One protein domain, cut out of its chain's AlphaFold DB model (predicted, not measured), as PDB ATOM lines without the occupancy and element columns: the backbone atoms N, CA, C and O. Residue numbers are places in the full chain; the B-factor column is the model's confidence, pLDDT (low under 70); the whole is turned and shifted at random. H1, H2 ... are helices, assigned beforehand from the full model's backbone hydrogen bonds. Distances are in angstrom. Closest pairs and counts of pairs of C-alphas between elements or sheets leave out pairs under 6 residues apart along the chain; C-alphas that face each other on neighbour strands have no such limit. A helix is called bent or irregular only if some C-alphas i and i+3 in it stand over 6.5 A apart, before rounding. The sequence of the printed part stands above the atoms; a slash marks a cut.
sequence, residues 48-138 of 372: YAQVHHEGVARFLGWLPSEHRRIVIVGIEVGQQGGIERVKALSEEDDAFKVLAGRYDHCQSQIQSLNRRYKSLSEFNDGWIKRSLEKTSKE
ATOM      1  N   TYR A  48      16.968 -55.127   0.933       68.69
ATOM      2  CA  TYR A  48      16.819 -54.106  -0.107       68.69
ATOM      3  C   TYR A  48      15.601 -53.200   0.131       68.69
ATOM      4  O   TYR A  48      15.710 -51.977   0.036       68.69
ATOM      5  N   ALA A  49      14.458 -53.772   0.519       64.19
ATOM      6  CA  ALA A  49      13.256 -53.030   0.889       64.19
ATOM      7  C   ALA A  49      13.517 -52.086   2.071       64.19
ATOM      8  O   ALA A  49      13.056 -50.944   2.066       64.19
ATOM      9  N   GLN A  50      14.314 -52.519   3.053       71.19
ATOM     10  CA  GLN A  50      14.734 -51.668   4.162       71.19
ATOM     11  C   GLN A  50      15.553 -50.460   3.681       71.19
ATOM     12  O   GLN A  50      15.254 -49.342   4.095       71.19
ATOM     13  N   VAL A  51      16.512 -50.643   2.766       73.38
ATOM     14  CA  VAL A  51      17.283 -49.522   2.188       73.38
ATOM     15  C   VAL A  51      16.363 -48.513   1.494       73.38
ATOM     16  O   VAL A  51      16.523 -47.303   1.671       73.38
ATOM     17  N   HIS A  52      15.372 -48.988   0.736       71.75
ATOM     18  CA  HIS A  52      14.387 -48.109   0.105       71.75
ATOM     19  C   HIS A  52      13.525 -47.368   1.136       71.75
ATOM     20  O   HIS A  52      13.346 -46.156   1.010       71.75
ATOM     21  N   HIS A  53      13.039 -48.048   2.179       70.25
ATOM     22  CA  HIS A  53      12.284 -47.411   3.264       70.25
ATOM     23  C   HIS A  53      13.105 -46.342   3.994       70.25
ATOM     24  O   HIS A  53      12.605 -45.244   4.237       70.25
ATOM     25  N   GLU A  54      14.371 -46.626   4.299       77.06
ATOM     26  CA  GLU A  54      15.293 -45.661   4.902       77.06
ATOM     27  C   GLU A  54      15.543 -44.468   3.971       77.06
ATOM     28  O   GLU A  54      15.543 -43.322   4.419       77.06
ATOM     29  N   GLY A  55      15.679 -44.717   2.666       76.94
ATOM     30  CA  GLY A  55      15.806 -43.680   1.645       76.94
ATOM     31  C   GLY A  55      14.587 -42.761   1.579       76.94
ATOM     32  O   GLY A  55      14.741 -41.539   1.570       76.94
ATOM     33  N   VAL A  56      13.377 -43.324   1.586       74.56
ATOM     34  CA  VAL A  56      12.125 -42.551   1.617       74.56
ATOM     35  C   VAL A  56      12.020 -41.751   2.918       74.56
ATOM     36  O   VAL A  56      11.774 -40.546   2.878       74.56
ATOM     37  N   ALA A  57      12.266 -42.377   4.073       72.06
ATOM     38  CA  ALA A  57      12.210 -41.709   5.373       72.06
ATOM     39  C   ALA A  57      13.207 -40.543   5.467       72.06
ATOM     40  O   ALA A  57      12.860 -39.456   5.936       72.06
ATOM     41  N   ARG A  58      14.428 -40.744   4.964       84.44
ATOM     42  CA  ARG A  58      15.472 -39.721   4.882       84.44
ATOM     43  C   ARG A  58      15.044 -38.541   4.015       84.44
ATOM     44  O   ARG A  58      15.140 -37.402   4.470       84.44
ATOM     45  N   PHE A  59      14.548 -38.806   2.806       79.25
ATOM     46  CA  PHE A  59      14.069 -37.763   1.900       79.25
ATOM     47  C   PHE A  59      12.938 -36.947   2.532       79.25
ATOM     48  O   PHE A  59      13.017 -35.721   2.591       79.25
ATOM     49  N   LEU A  60      11.928 -37.622   3.087       74.88
ATOM     50  CA  LEU A  60      10.806 -36.972   3.765       74.88
ATOM     51  C   LEU A  60      11.255 -36.158   4.985       74.88
ATOM     52  O   LEU A  60      10.689 -35.099   5.254       74.88
ATOM     53  N   GLY A  61      12.295 -36.605   5.695       72.75
ATOM     54  CA  GLY A  61      12.896 -35.889   6.820       72.75
ATOM     55  C   GLY A  61      13.422 -34.496   6.458       72.75
ATOM     56  O   GLY A  61      13.385 -33.596   7.297       72.75
ATOM     57  N   TRP A  62      13.834 -34.285   5.207       84.94
ATOM     58  CA  TRP A  62      14.310 -32.990   4.707       84.94
ATOM     59  C   TRP A  62      13.196 -32.050   4.249       84.94
ATOM     60  O   TRP A  62      13.437 -30.862   4.034       84.94
ATOM     61  N   LEU A  63      11.978 -32.562   4.086       77.81
ATOM     62  CA  LEU A  63      10.852 -31.763   3.631       77.81
ATOM     63  C   LEU A  63      10.145 -31.084   4.815       77.81
ATOM     64  O   LEU A  63      10.066 -31.670   5.902       77.81
ATOM     65  N   PRO A  64       9.557 -29.893   4.610       80.75
ATOM     66  CA  PRO A  64       8.596 -29.314   5.542       80.75
ATOM     67  C   PRO A  64       7.397 -30.241   5.770       80.75
ATOM     68  O   PRO A  64       6.976 -30.971   4.868       80.75
ATOM     69  N   SER A  65       6.836 -30.213   6.978       73.75
ATOM     70  CA  SER A  65       5.784 -31.138   7.424       73.75
ATOM     71  C   SER A  65       4.542 -31.158   6.521       73.75
ATOM     72  O   SER A  65       3.977 -32.217   6.246       73.75
ATOM     73  N   GLU A  66       4.166 -29.991   6.012       76.50
ATOM     74  CA  GLU A  66       3.041 -29.727   5.127       76.50
ATOM     75  C   GLU A  66       3.245 -30.320   3.727       76.50
ATOM     76  O   GLU A  66       2.285 -30.742   3.087       76.50
ATOM     77  N   HIS A  67       4.496 -30.436   3.271       80.50
ATOM     78  CA  HIS A  67       4.827 -31.035   1.979       80.50
ATOM     79  C   HIS A  67       4.968 -32.555   2.066       80.50
ATOM     80  O   HIS A  67       4.636 -33.242   1.101       80.50
ATOM     81  N   ARG A  68       5.402 -33.100   3.215       77.25
ATOM     82  CA  ARG A  68       5.587 -34.553   3.408       77.25
ATOM     83  C   ARG A  68       4.335 -35.341   3.047       77.25
ATOM     84  O   ARG A  68       4.421 -36.303   2.298       77.25
ATOM     85  N   ARG A  69       3.170 -34.909   3.543       73.56
ATOM     86  CA  ARG A  69       1.891 -35.608   3.326       73.56
ATOM     87  C   ARG A  69       1.507 -35.687   1.849       73.56
ATOM     88  O   ARG A  69       0.960 -36.694   1.425       73.56
ATOM     89  N   ILE A  70       1.811 -34.645   1.080       74.56
ATOM     90  CA  ILE A  70       1.507 -34.576  -0.354       74.56
ATOM     91  C   ILE A  70       2.509 -35.422  -1.146       74.56
ATOM     92  O   ILE A  70       2.123 -36.190  -2.020       74.56
ATOM     93  N   VAL A  71       3.796 -35.320  -0.811       73.62
ATOM     94  CA  VAL A  71       4.865 -36.062  -1.491       73.62
ATOM     95  C   VAL A  71       4.762 -37.570  -1.243       73.62
ATOM     96  O   VAL A  71       4.985 -38.335  -2.176       73.62
ATOM     97  N   ILE A  72       4.348 -38.005  -0.044       77.00
ATOM     98  CA  ILE A  72       4.090 -39.425   0.264       77.00
ATOM     99  C   ILE A  72       3.092 -40.034  -0.723       77.00
ATOM    100  O   ILE A  72       3.370 -41.092  -1.272       77.00
ATOM    101  N   VAL A  73       1.989 -39.341  -1.024       74.00
ATOM    102  CA  VAL A  73       0.981 -39.830  -1.985       74.00
ATOM    103  C   VAL A  73       1.591 -40.020  -3.378       74.00
ATOM    104  O   VAL A  73       1.294 -40.995  -4.061       74.00
ATOM    105  N   GLY A  74       2.483 -39.115  -3.798       73.62
ATOM    106  CA  GLY A  74       3.213 -39.249  -5.060       73.62
ATOM    107  C   GLY A  74       4.173 -40.443  -5.081       73.62
ATOM    108  O   GLY A  74       4.242 -41.148  -6.087       73.62
ATOM    109  N   ILE A  75       4.883 -40.690  -3.975       72.62
ATOM    110  CA  ILE A  75       5.800 -41.833  -3.825       72.62
ATOM    111  C   ILE A  75       5.022 -43.153  -3.820       72.62
ATOM    112  O   ILE A  75       5.388 -44.061  -4.560       72.62
ATOM    113  N   GLU A  76       3.938 -43.248  -3.045       69.06
ATOM    114  CA  GLU A  76       3.084 -44.442  -2.968       69.06
ATOM    115  C   GLU A  76       2.529 -44.811  -4.347       69.06
ATOM    116  O   GLU A  76       2.642 -45.955  -4.773       69.06
ATOM    117  N   VAL A  77       2.012 -43.837  -5.103       68.12
ATOM    118  CA  VAL A  77       1.533 -44.072  -6.475       68.12
ATOM    119  C   VAL A  77       2.666 -44.505  -7.411       68.12
ATOM    120  O   VAL A  77       2.471 -45.407  -8.225       68.12
ATOM    121  N   GLY A  78       3.854 -43.906  -7.294       67.25
ATOM    122  CA  GLY A  78       5.032 -44.307  -8.068       67.25
ATOM    123  C   GLY A  78       5.460 -45.754  -7.795       67.25
ATOM    124  O   GLY A  78       5.704 -46.502  -8.737       67.25
ATOM    125  N   GLN A  79       5.471 -46.174  -6.526       63.91
ATOM    126  CA  GLN A  79       5.788 -47.550  -6.116       63.91
ATOM    127  C   GLN A  79       4.797 -48.580  -6.667       63.91
ATOM    128  O   GLN A  79       5.170 -49.724  -6.910       63.91
ATOM    129  N   GLN A  80       3.552 -48.172  -6.916       62.97
ATOM    130  CA  GLN A  80       2.530 -49.014  -7.541       62.97
ATOM    131  C   GLN A  80       2.590 -49.004  -9.077       62.97
ATOM    132  O   GLN A  80       1.680 -49.514  -9.721       62.97
ATOM    133  N   GLY A  81       3.633 -48.434  -9.691       58.66
ATOM    134  CA  GLY A  81       3.778 -48.357 -11.149       58.66
ATOM    135  C   GLY A  81       3.026 -47.192 -11.799       58.66
ATOM    136  O   GLY A  81       2.846 -47.180 -13.013       58.66
ATOM    137  N   GLY A  82       2.592 -46.204 -11.010       72.56
ATOM    138  CA  GLY A  82       1.962 -44.979 -11.495       72.56
ATOM    139  C   GLY A  82       0.437 -44.948 -11.367       72.56
ATOM    140  O   GLY A  82      -0.222 -45.931 -11.027       72.56
ATOM    141  N   ILE A  83      -0.137 -43.771 -11.635       80.50
ATOM    142  CA  ILE A  83      -1.554 -43.486 -11.359       80.50
ATOM    143  C   ILE A  83      -2.516 -44.334 -12.195       80.50
ATOM    144  O   ILE A  83      -3.549 -44.747 -11.679       80.50
ATOM    145  N   GLU A  84      -2.171 -44.652 -13.442       81.19
ATOM    146  CA  GLU A  84      -3.018 -45.485 -14.306       81.19
ATOM    147  C   GLU A  84      -3.179 -46.900 -13.737       81.19
ATOM    148  O   GLU A  84      -4.287 -47.434 -13.694       81.19
ATOM    149  N   ARG A  85      -2.099 -47.472 -13.189       70.38
ATOM    150  CA  ARG A  85      -2.148 -48.777 -12.520       70.38
ATOM    151  C   ARG A  85      -2.950 -48.718 -11.222       70.38
ATOM    152  O   ARG A  85      -3.774 -49.592 -10.979       70.38
ATOM    153  N   VAL A  86      -2.766 -47.674 -10.415       65.94
ATOM    154  CA  VAL A  86      -3.552 -47.477  -9.183       65.94
ATOM    155  C   VAL A  86      -5.048 -47.333  -9.489       65.94
ATOM    156  O   VAL A  86      -5.875 -47.892  -8.775       65.94
ATOM    157  N   LYS A  87      -5.411 -46.630 -10.570       78.81
ATOM    158  CA  LYS A  87      -6.807 -46.486 -11.006       78.81
ATOM    159  C   LYS A  87      -7.402 -47.807 -11.481       78.81
ATOM    160  O   LYS A  87      -8.515 -48.121 -11.073       78.81
ATOM    161  N   ALA A  88      -6.659 -48.609 -12.240       71.69
ATOM    162  CA  ALA A  88      -7.111 -49.943 -12.634       71.69
ATOM    163  C   ALA A  88      -7.397 -50.844 -11.415       71.69
ATOM    164  O   ALA A  88      -8.421 -51.515 -11.369       71.69
ATOM    165  N   LEU A  89      -6.541 -50.800 -10.388       63.38
ATOM    166  CA  LEU A  89      -6.721 -51.589  -9.160       63.38
ATOM    167  C   LEU A  89      -7.845 -51.062  -8.249       63.38
ATOM    168  O   LEU A  89      -8.380 -51.800  -7.425       63.38
ATOM    169  N   SER A  90      -8.230 -49.792  -8.391       74.31
ATOM    170  CA  SER A  90      -9.278 -49.175  -7.567       74.31
ATOM    171  C   SER A  90     -10.693 -49.702  -7.826       74.31
ATOM    172  O   SER A  90     -11.598 -49.429  -7.035       74.31
ATOM    173  N   GLU A  91     -10.893 -50.440  -8.921       73.25
ATOM    174  CA  GLU A  91     -12.164 -51.110  -9.214       73.25
ATOM    175  C   GLU A  91     -12.401 -52.324  -8.304       73.25
ATOM    176  O   GLU A  91     -13.551 -52.714  -8.093       73.25
ATOM    177  N   GLU A  92     -11.330 -52.885  -7.736       64.50
ATOM    178  CA  GLU A  92     -11.350 -54.143  -6.985       64.50
ATOM    179  C   GLU A  92     -11.017 -53.963  -5.492       64.50
ATOM    180  O   GLU A  92     -11.378 -54.816  -4.683       64.50
ATOM    181  N   ASP A  93     -10.381 -52.848  -5.105       62.34
ATOM    182  CA  ASP A  93      -9.915 -52.605  -3.732       62.34
ATOM    183  C   ASP A  93     -10.120 -51.141  -3.286       62.34
ATOM    184  O   ASP A  93      -9.632 -50.175  -3.893       62.34
ATOM    185  N   ASP A  94     -10.814 -50.977  -2.158       69.62
ATOM    186  CA  ASP A  94     -11.115 -49.681  -1.549       69.62
ATOM    187  C   ASP A  94      -9.855 -48.902  -1.127       69.62
ATOM    188  O   ASP A  94      -9.858 -47.665  -1.144       69.62
ATOM    189  N   ALA A  95      -8.752 -49.575  -0.791       61.12
ATOM    190  CA  ALA A  95      -7.492 -48.923  -0.449       61.12
ATOM    191  C   ALA A  95      -6.887 -48.197  -1.661       61.12
ATOM    192  O   ALA A  95      -6.482 -47.032  -1.548       61.12
ATOM    193  N   PHE A  96      -6.896 -48.830  -2.840       66.06
ATOM    194  CA  PHE A  96      -6.431 -48.199  -4.081       66.06
ATOM    195  C   PHE A  96      -7.369 -47.083  -4.540       66.06
ATOM    196  O   PHE A  96      -6.903 -46.054  -5.032       66.06
ATOM    197  N   LYS A  97      -8.674 -47.212  -4.288       75.56
ATOM    198  CA  LYS A  97      -9.653 -46.142  -4.527       75.56
ATOM    199  C   LYS A  97      -9.393 -44.901  -3.678       75.56
ATOM    200  O   LYS A  97      -9.427 -43.780  -4.190       75.56
ATOM    201  N   VAL A  98      -9.077 -45.084  -2.396       76.38
ATOM    202  CA  VAL A  98      -8.680 -43.981  -1.507       76.38
ATOM    203  C   VAL A  98      -7.373 -43.343  -1.978       76.38
ATOM    204  O   VAL A  98      -7.274 -42.113  -2.002       76.38
ATOM    205  N   LEU A  99      -6.381 -44.144  -2.378       71.75
ATOM    206  CA  LEU A  99      -5.098 -43.642  -2.875       71.75
ATOM    207  C   LEU A  99      -5.257 -42.837  -4.176       71.75
ATOM    208  O   LEU A  99      -4.750 -41.717  -4.258       71.75
ATOM    209  N   ALA A 100      -6.013 -43.355  -5.150       79.62
ATOM    210  CA  ALA A 100      -6.322 -42.663  -6.403       79.62
ATOM    211  C   ALA A 100      -7.005 -41.313  -6.145       79.62
ATOM    212  O   ALA A 100      -6.568 -40.287  -6.665       79.62
ATOM    213  N   GLY A 101      -8.023 -41.289  -5.273       82.12
ATOM    214  CA  GLY A 101      -8.733 -40.059  -4.917       82.12
ATOM    215  C   GLY A 101      -7.834 -39.018  -4.241       82.12
ATOM    216  O   GLY A 101      -7.917 -37.829  -4.551       82.12
ATOM    217  N   ARG A 102      -6.927 -39.450  -3.354       79.88
ATOM    218  CA  ARG A 102      -5.924 -38.563  -2.735       79.88
ATOM    219  C   ARG A 102      -4.940 -38.010  -3.761       79.88
ATOM    220  O   ARG A 102      -4.588 -36.835  -3.679       79.88
ATOM    221  N   TYR A 103      -4.495 -38.836  -4.705       84.69
ATOM    222  CA  TYR A 103      -3.585 -38.401  -5.760       84.69
ATOM    223  C   TYR A 103      -4.250 -37.377  -6.679       84.69
ATOM    224  O   TYR A 103      -3.677 -36.313  -6.893       84.69
ATOM    225  N   ASP A 104      -5.469 -37.646  -7.157       91.38
ATOM    226  CA  ASP A 104      -6.210 -36.728  -8.029       91.38
ATOM    227  C   ASP A 104      -6.469 -35.378  -7.333       91.38
ATOM    228  O   ASP A 104      -6.280 -34.321  -7.938       91.38
ATOM    229  N   HIS A 105      -6.801 -35.386  -6.034       90.12
ATOM    230  CA  HIS A 105      -6.980 -34.159  -5.247       90.12
ATOM    231  C   HIS A 105      -5.697 -33.316  -5.135       90.12
ATOM    232  O   HIS A 105      -5.755 -32.086  -5.124       90.12
ATOM    233  N   CYS A 106      -4.536 -33.969  -5.072       88.12
ATOM    234  CA  CYS A 106      -3.245 -33.328  -4.830       88.12
ATOM    235  C   CYS A 106      -2.351 -33.237  -6.079       88.12
ATOM    236  O   CYS A 106      -1.214 -32.779  -5.973       88.12
ATOM    237  N   GLN A 107      -2.814 -33.660  -7.259       91.25
ATOM    238  CA  GLN A 107      -1.963 -33.931  -8.426       91.25
ATOM    239  C   GLN A 107      -1.086 -32.735  -8.825       91.25
ATOM    240  O   GLN A 107       0.122 -32.876  -9.034       91.25
ATOM    241  N   SER A 108      -1.675 -31.540  -8.902       90.44
ATOM    242  CA  SER A 108      -0.958 -30.313  -9.270       90.44
ATOM    243  C   SER A 108       0.100 -29.928  -8.229       90.44
ATOM    244  O   SER A 108       1.201 -29.493  -8.582       90.44
ATOM    245  N   GLN A 109      -0.193 -30.148  -6.944       89.31
ATOM    246  CA  GLN A 109       0.745 -29.919  -5.849       89.31
ATOM    247  C   GLN A 109       1.876 -30.949  -5.870       89.31
ATOM    248  O   GLN A 109       3.032 -30.561  -5.748       89.31
ATOM    249  N   ILE A 110       1.574 -32.230  -6.107       85.38
ATOM    250  CA  ILE A 110       2.576 -33.294  -6.266       85.38
ATOM    251  C   ILE A 110       3.542 -32.938  -7.399       85.38
ATOM    252  O   ILE A 110       4.752 -32.920  -7.192       85.38
ATOM    253  N   GLN A 111       3.031 -32.566  -8.575       91.12
ATOM    254  CA  GLN A 111       3.873 -32.179  -9.713       91.12
ATOM    255  C   GLN A 111       4.751 -30.959  -9.404       91.12
ATOM    256  O   GLN A 111       5.928 -30.934  -9.772       91.12
ATOM    257  N   SER A 112       4.199 -29.954  -8.722       95.38
ATOM    258  CA  SER A 112       4.943 -28.761  -8.307       95.38
ATOM    259  C   SER A 112       6.051 -29.096  -7.302       95.38
ATOM    260  O   SER A 112       7.204 -28.699  -7.487       95.38
ATOM    261  N   LEU A 113       5.738 -29.890  -6.274       87.44
ATOM    262  CA  LEU A 113       6.693 -30.299  -5.243       87.44
ATOM    263  C   LEU A 113       7.776 -31.228  -5.805       87.44
ATOM    264  O   LEU A 113       8.943 -31.052  -5.462       87.44
ATOM    265  N   ASN A 114       7.441 -32.129  -6.732       87.06
ATOM    266  CA  ASN A 114       8.420 -32.973  -7.425       87.06
ATOM    267  C   ASN A 114       9.424 -32.132  -8.224       87.06
ATOM    268  O   ASN A 114      10.622 -32.392  -8.169       87.06
ATOM    269  N   ARG A 115       8.972 -31.075  -8.917       92.50
ATOM    270  CA  ARG A 115       9.888 -30.137  -9.595       92.50
ATOM    271  C   ARG A 115      10.742 -29.366  -8.591       92.50
ATOM    272  O   ARG A 115      11.946 -29.243  -8.792       92.50
ATOM    273  N   ARG A 116      10.134 -28.874  -7.508       95.94
ATOM    274  CA  ARG A 116      10.818 -28.108  -6.455       95.94
ATOM    275  C   ARG A 116      11.922 -28.913  -5.771       95.94
ATOM    276  O   ARG A 116      12.973 -28.359  -5.469       95.94
ATOM    277  N   TYR A 117      11.679 -30.196  -5.512       92.56
ATOM    278  CA  TYR A 117      12.588 -31.069  -4.768       92.56
ATOM    279  C   TYR A 117      13.380 -32.031  -5.650       92.56
ATOM    280  O   TYR A 117      14.050 -32.911  -5.115       92.56
ATOM    281  N   LYS A 118      13.371 -31.839  -6.976       91.69
ATOM    282  CA  LYS A 118      14.047 -32.719  -7.935       91.69
ATOM    283  C   LYS A 118      15.509 -32.984  -7.564       91.69
ATOM    284  O   LYS A 118      15.875 -34.132  -7.360       91.69
ATOM    285  N   SER A 119      16.314 -31.938  -7.371       92.50
ATOM    286  CA  SER A 119      17.739 -32.100  -7.034       92.50
ATOM    287  C   SER A 119      17.971 -32.777  -5.679       92.50
ATOM    288  O   SER A 119      18.976 -33.455  -5.487       92.50
ATOM    289  N   LEU A 120      17.044 -32.609  -4.731       90.00
ATOM    290  CA  LEU A 120      17.113 -33.265  -3.427       90.00
ATOM    291  C   LEU A 120      16.747 -34.754  -3.527       90.00
ATOM    292  O   LEU A 120      17.385 -35.574  -2.869       90.00
ATOM    293  N   SER A 121      15.758 -35.089  -4.362       83.44
ATOM    294  CA  SER A 121      15.419 -36.472  -4.716       83.44
ATOM    295  C   SER A 121      16.604 -37.145  -5.399       83.44
ATOM    296  O   SER A 121      17.086 -38.146  -4.894       83.44
ATOM    297  N   GLU A 122      17.171 -36.534  -6.443       88.81
ATOM    298  CA  GLU A 122      18.329 -37.073  -7.177       88.81
ATOM    299  C   GLU A 122      19.540 -37.302  -6.255       88.81
ATOM    300  O   GLU A 122      20.240 -38.315  -6.347       88.81
ATOM    301  N   PHE A 123      19.778 -36.388  -5.308       89.69
ATOM    302  CA  PHE A 123      20.806 -36.568  -4.284       89.69
ATOM    303  C   PHE A 123      20.516 -37.768  -3.364       89.69
ATOM    304  O   PHE A 123      21.435 -38.528  -3.032       89.69
ATOM    305  N   ASN A 124      19.255 -37.952  -2.954       85.50
ATOM    306  CA  ASN A 124      18.823 -39.100  -2.158       85.50
ATOM    307  C   ASN A 124      18.944 -40.416  -2.933       85.50
ATOM    308  O   ASN A 124      19.453 -41.392  -2.390       85.50
ATOM    309  N   ASP A 125      18.556 -40.423  -4.204       83.62
ATOM    310  CA  ASP A 125      18.621 -41.587  -5.088       83.62
ATOM    311  C   ASP A 125      20.072 -42.046  -5.266       83.62
ATOM    312  O   ASP A 125      20.377 -43.237  -5.197       83.62
ATOM    313  N   GLY A 126      21.016 -41.100  -5.347       84.88
ATOM    314  CA  GLY A 126      22.445 -41.405  -5.302       84.88
ATOM    315  C   GLY A 126      22.892 -42.084  -3.998       84.88
ATOM    316  O   GLY A 126      23.790 -42.928  -4.020       84.88
ATOM    317  N   TRP A 127      22.292 -41.743  -2.851       92.31
ATOM    318  CA  TRP A 127      22.544 -42.447  -1.587       92.31
ATOM    319  C   TRP A 127      21.889 -43.831  -1.554       92.31
ATOM    320  O   TRP A 127      22.555 -44.777  -1.128       92.31
ATOM    321  N   ILE A 128      20.643 -43.959  -2.025       78.62
ATOM    322  CA  ILE A 128      19.941 -45.245  -2.135       78.62
ATOM    323  C   ILE A 128      20.785 -46.192  -2.983       78.62
ATOM    324  O   ILE A 128      21.155 -47.257  -2.501       78.62
ATOM    325  N   LYS A 129      21.213 -45.767  -4.179       84.19
ATOM    326  CA  LYS A 129      22.052 -46.573  -5.077       84.19
ATOM    327  C   LYS A 129      23.314 -47.103  -4.388       84.19
ATOM    328  O   LYS A 129      23.555 -48.307  -4.394       84.19
ATOM    329  N   ARG A 130      24.090 -46.235  -3.727       89.50
ATOM    330  CA  ARG A 130      25.302 -46.653  -2.989       89.50
ATOM    331  C   ARG A 130      24.992 -47.606  -1.833       89.50
ATOM    332  O   ARG A 130      25.787 -48.496  -1.540       89.50
ATOM    333  N   SER A 131      23.858 -47.418  -1.164       84.50
ATOM    334  CA  SER A 131      23.439 -48.266  -0.043       84.50
ATOM    335  C   SER A 131      22.965 -49.638  -0.523       84.50
ATOM    336  O   SER A 131      23.308 -50.638   0.101       84.50
ATOM    337  N   LEU A 132      22.274 -49.709  -1.666       79.81
ATOM    338  CA  LEU A 132      21.920 -50.963  -2.336       79.81
ATOM    339  C   LEU A 132      23.178 -51.716  -2.795       79.81
ATOM    340  O   LEU A 132      23.294 -52.913  -2.548       79.81
ATOM    341  N   GLU A 133      24.156 -51.022  -3.391       84.00
ATOM    342  CA  GLU A 133      25.449 -51.612  -3.775       84.00
ATOM    343  C   GLU A 133      26.210 -52.173  -2.568       84.00
ATOM    344  O   GLU A 133      26.765 -53.270  -2.631       84.00
ATOM    345  N   LYS A 134      26.232 -51.434  -1.452       87.81
ATOM    346  CA  LYS A 134      26.850 -51.893  -0.205       87.81
ATOM    347  C   LYS A 134      26.123 -53.118   0.359       87.81
ATOM    348  O   LYS A 134      26.769 -54.131   0.608       87.81
ATOM    349  N   THR A 135      24.798 -53.042   0.482       82.06
ATOM    350  CA  THR A 135      23.942 -54.138   0.969       82.06
ATOM    351  C   THR A 135      24.129 -55.388   0.118       82.06
ATOM    352  O   THR A 135      24.242 -56.492   0.636       82.06
ATOM    353  N   SER A 136      24.247 -55.225  -1.201       81.88
ATOM    354  CA  SER A 136      24.531 -56.333  -2.104       81.88
ATOM    355  C   SER A 136      25.846 -57.036  -1.786       81.88
ATOM    356  O   SER A 136      25.882 -58.263  -1.788       81.88
ATOM    357  N   LYS A 137      26.922 -56.282  -1.536       84.44
ATOM    358  CA  LYS A 137      28.227 -56.863  -1.196       84.44
ATOM    359  C   LYS A 137      28.174 -57.607   0.135       84.44
ATOM    360  O   LYS A 137      28.666 -58.726   0.211       84.44
ATOM    361  N   GLU A 138      27.528 -57.020   1.140       85.06
ATOM    362  CA  GLU A 138      27.341 -57.649   2.454       85.06
ATOM    363  C   GLU A 138      26.551 -58.963   2.339       85.06
ATOM    364  O   GLU A 138      26.963 -59.982   2.892       85.06
TER     365      GLU A 138
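This is residues 48 to 138 of the 372 residues of the protein "Calcineurin-like phosphoesterase superfamily domain protein" of uncultured archaeon (UniProt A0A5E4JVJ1). Look for an open U of helices: H1 and H5 lie side by side as one arm, H2, H3 and H4a make the other, and H4b, the second arm of the bent helix H4, runs across the base. H1 and H2 meet near the base and leave a gap beyond it. The 91 printed residues hold five named helices, H1 to H5 in order, and no named strand; the class is all helix. The whole is only just compact, close to loose, with a radius of gyration of the C-alphas of 14.4 A and spans of 42 by 28 by 18 A.

Start with H1, residues 48 to 61, and H2, residues 65 to 79: this helical hairpin only just touches, with 3 pairs of C-alphas within 8 A, through residue 60 and residues 68 to 72 alone; its closest C-alphas are Leu 60 and Arg 68, 5.8 A apart, at a shallow tilt of 28 degrees, opposite ways. H3, residues 83 to 89, is close to H2 but not clearly touching, with the C-alphas of Val 77 and Ile 83 closest at 5.8 A. By its hydrogen bonds H4, residues 94 to 116, was assigned as one helix, but it is bent, with C-alphas 105 and 108 8.2 A apart; its arms H4a, residues 94 to 105, and H4b, residues 108 to 116, stand only just about perpendicular at 72 degrees. H3 and H4a form a helical hairpin and touch, closest at the C-alphas of Val 86 and Phe 96, 5.9 A. H2 touches H4a at a steep tilt of 57 degrees, through residues 73 to 77 and 99 to 103 alone, closest at the C-alphas of Val 73 and Tyr 103, 6.1 A. H2 touches H4b about perpendicular at 83 degrees, closest at the C-alphas of Val 71 and Ile 110, 6.0 A. H5, residues 118 to 138, touches H1 at a shallow tilt of 29 degrees, opposite ways, closest at the C-alphas of Gly 55 and Ile 128, 5.8 A; H2 and H5 are apart. Each O i to N i+4 pair is within hydrogen-bond range in H1, H3, H4a, H4b and H5, against 8 of 11 in H2.

Find C-alpha 48 at (16.819, -54.106, -0.107); from there H1 runs 19.9 A to C-alpha 61. H2 spans 21.3 A and is neither bent nor irregular, but only just: C-alphas 66 and 69 are 6.3 A apart. H3 spans 9.9 A, H4a 16.5 A and H4b 12.3 A. H5 runs 30.1 A to C-alpha 138 at (27.341, -57.649, 2.454).

The C-alphas farthest apart, those of His 105 and Glu 138, are 42.3 A apart. The printed part has no cut, and its four links are tight. Mean pLDDT of the printed part is 78.8; look for values under 70 at residues 48 to 49, 76 to 81, 86, 89 and 92 to 96.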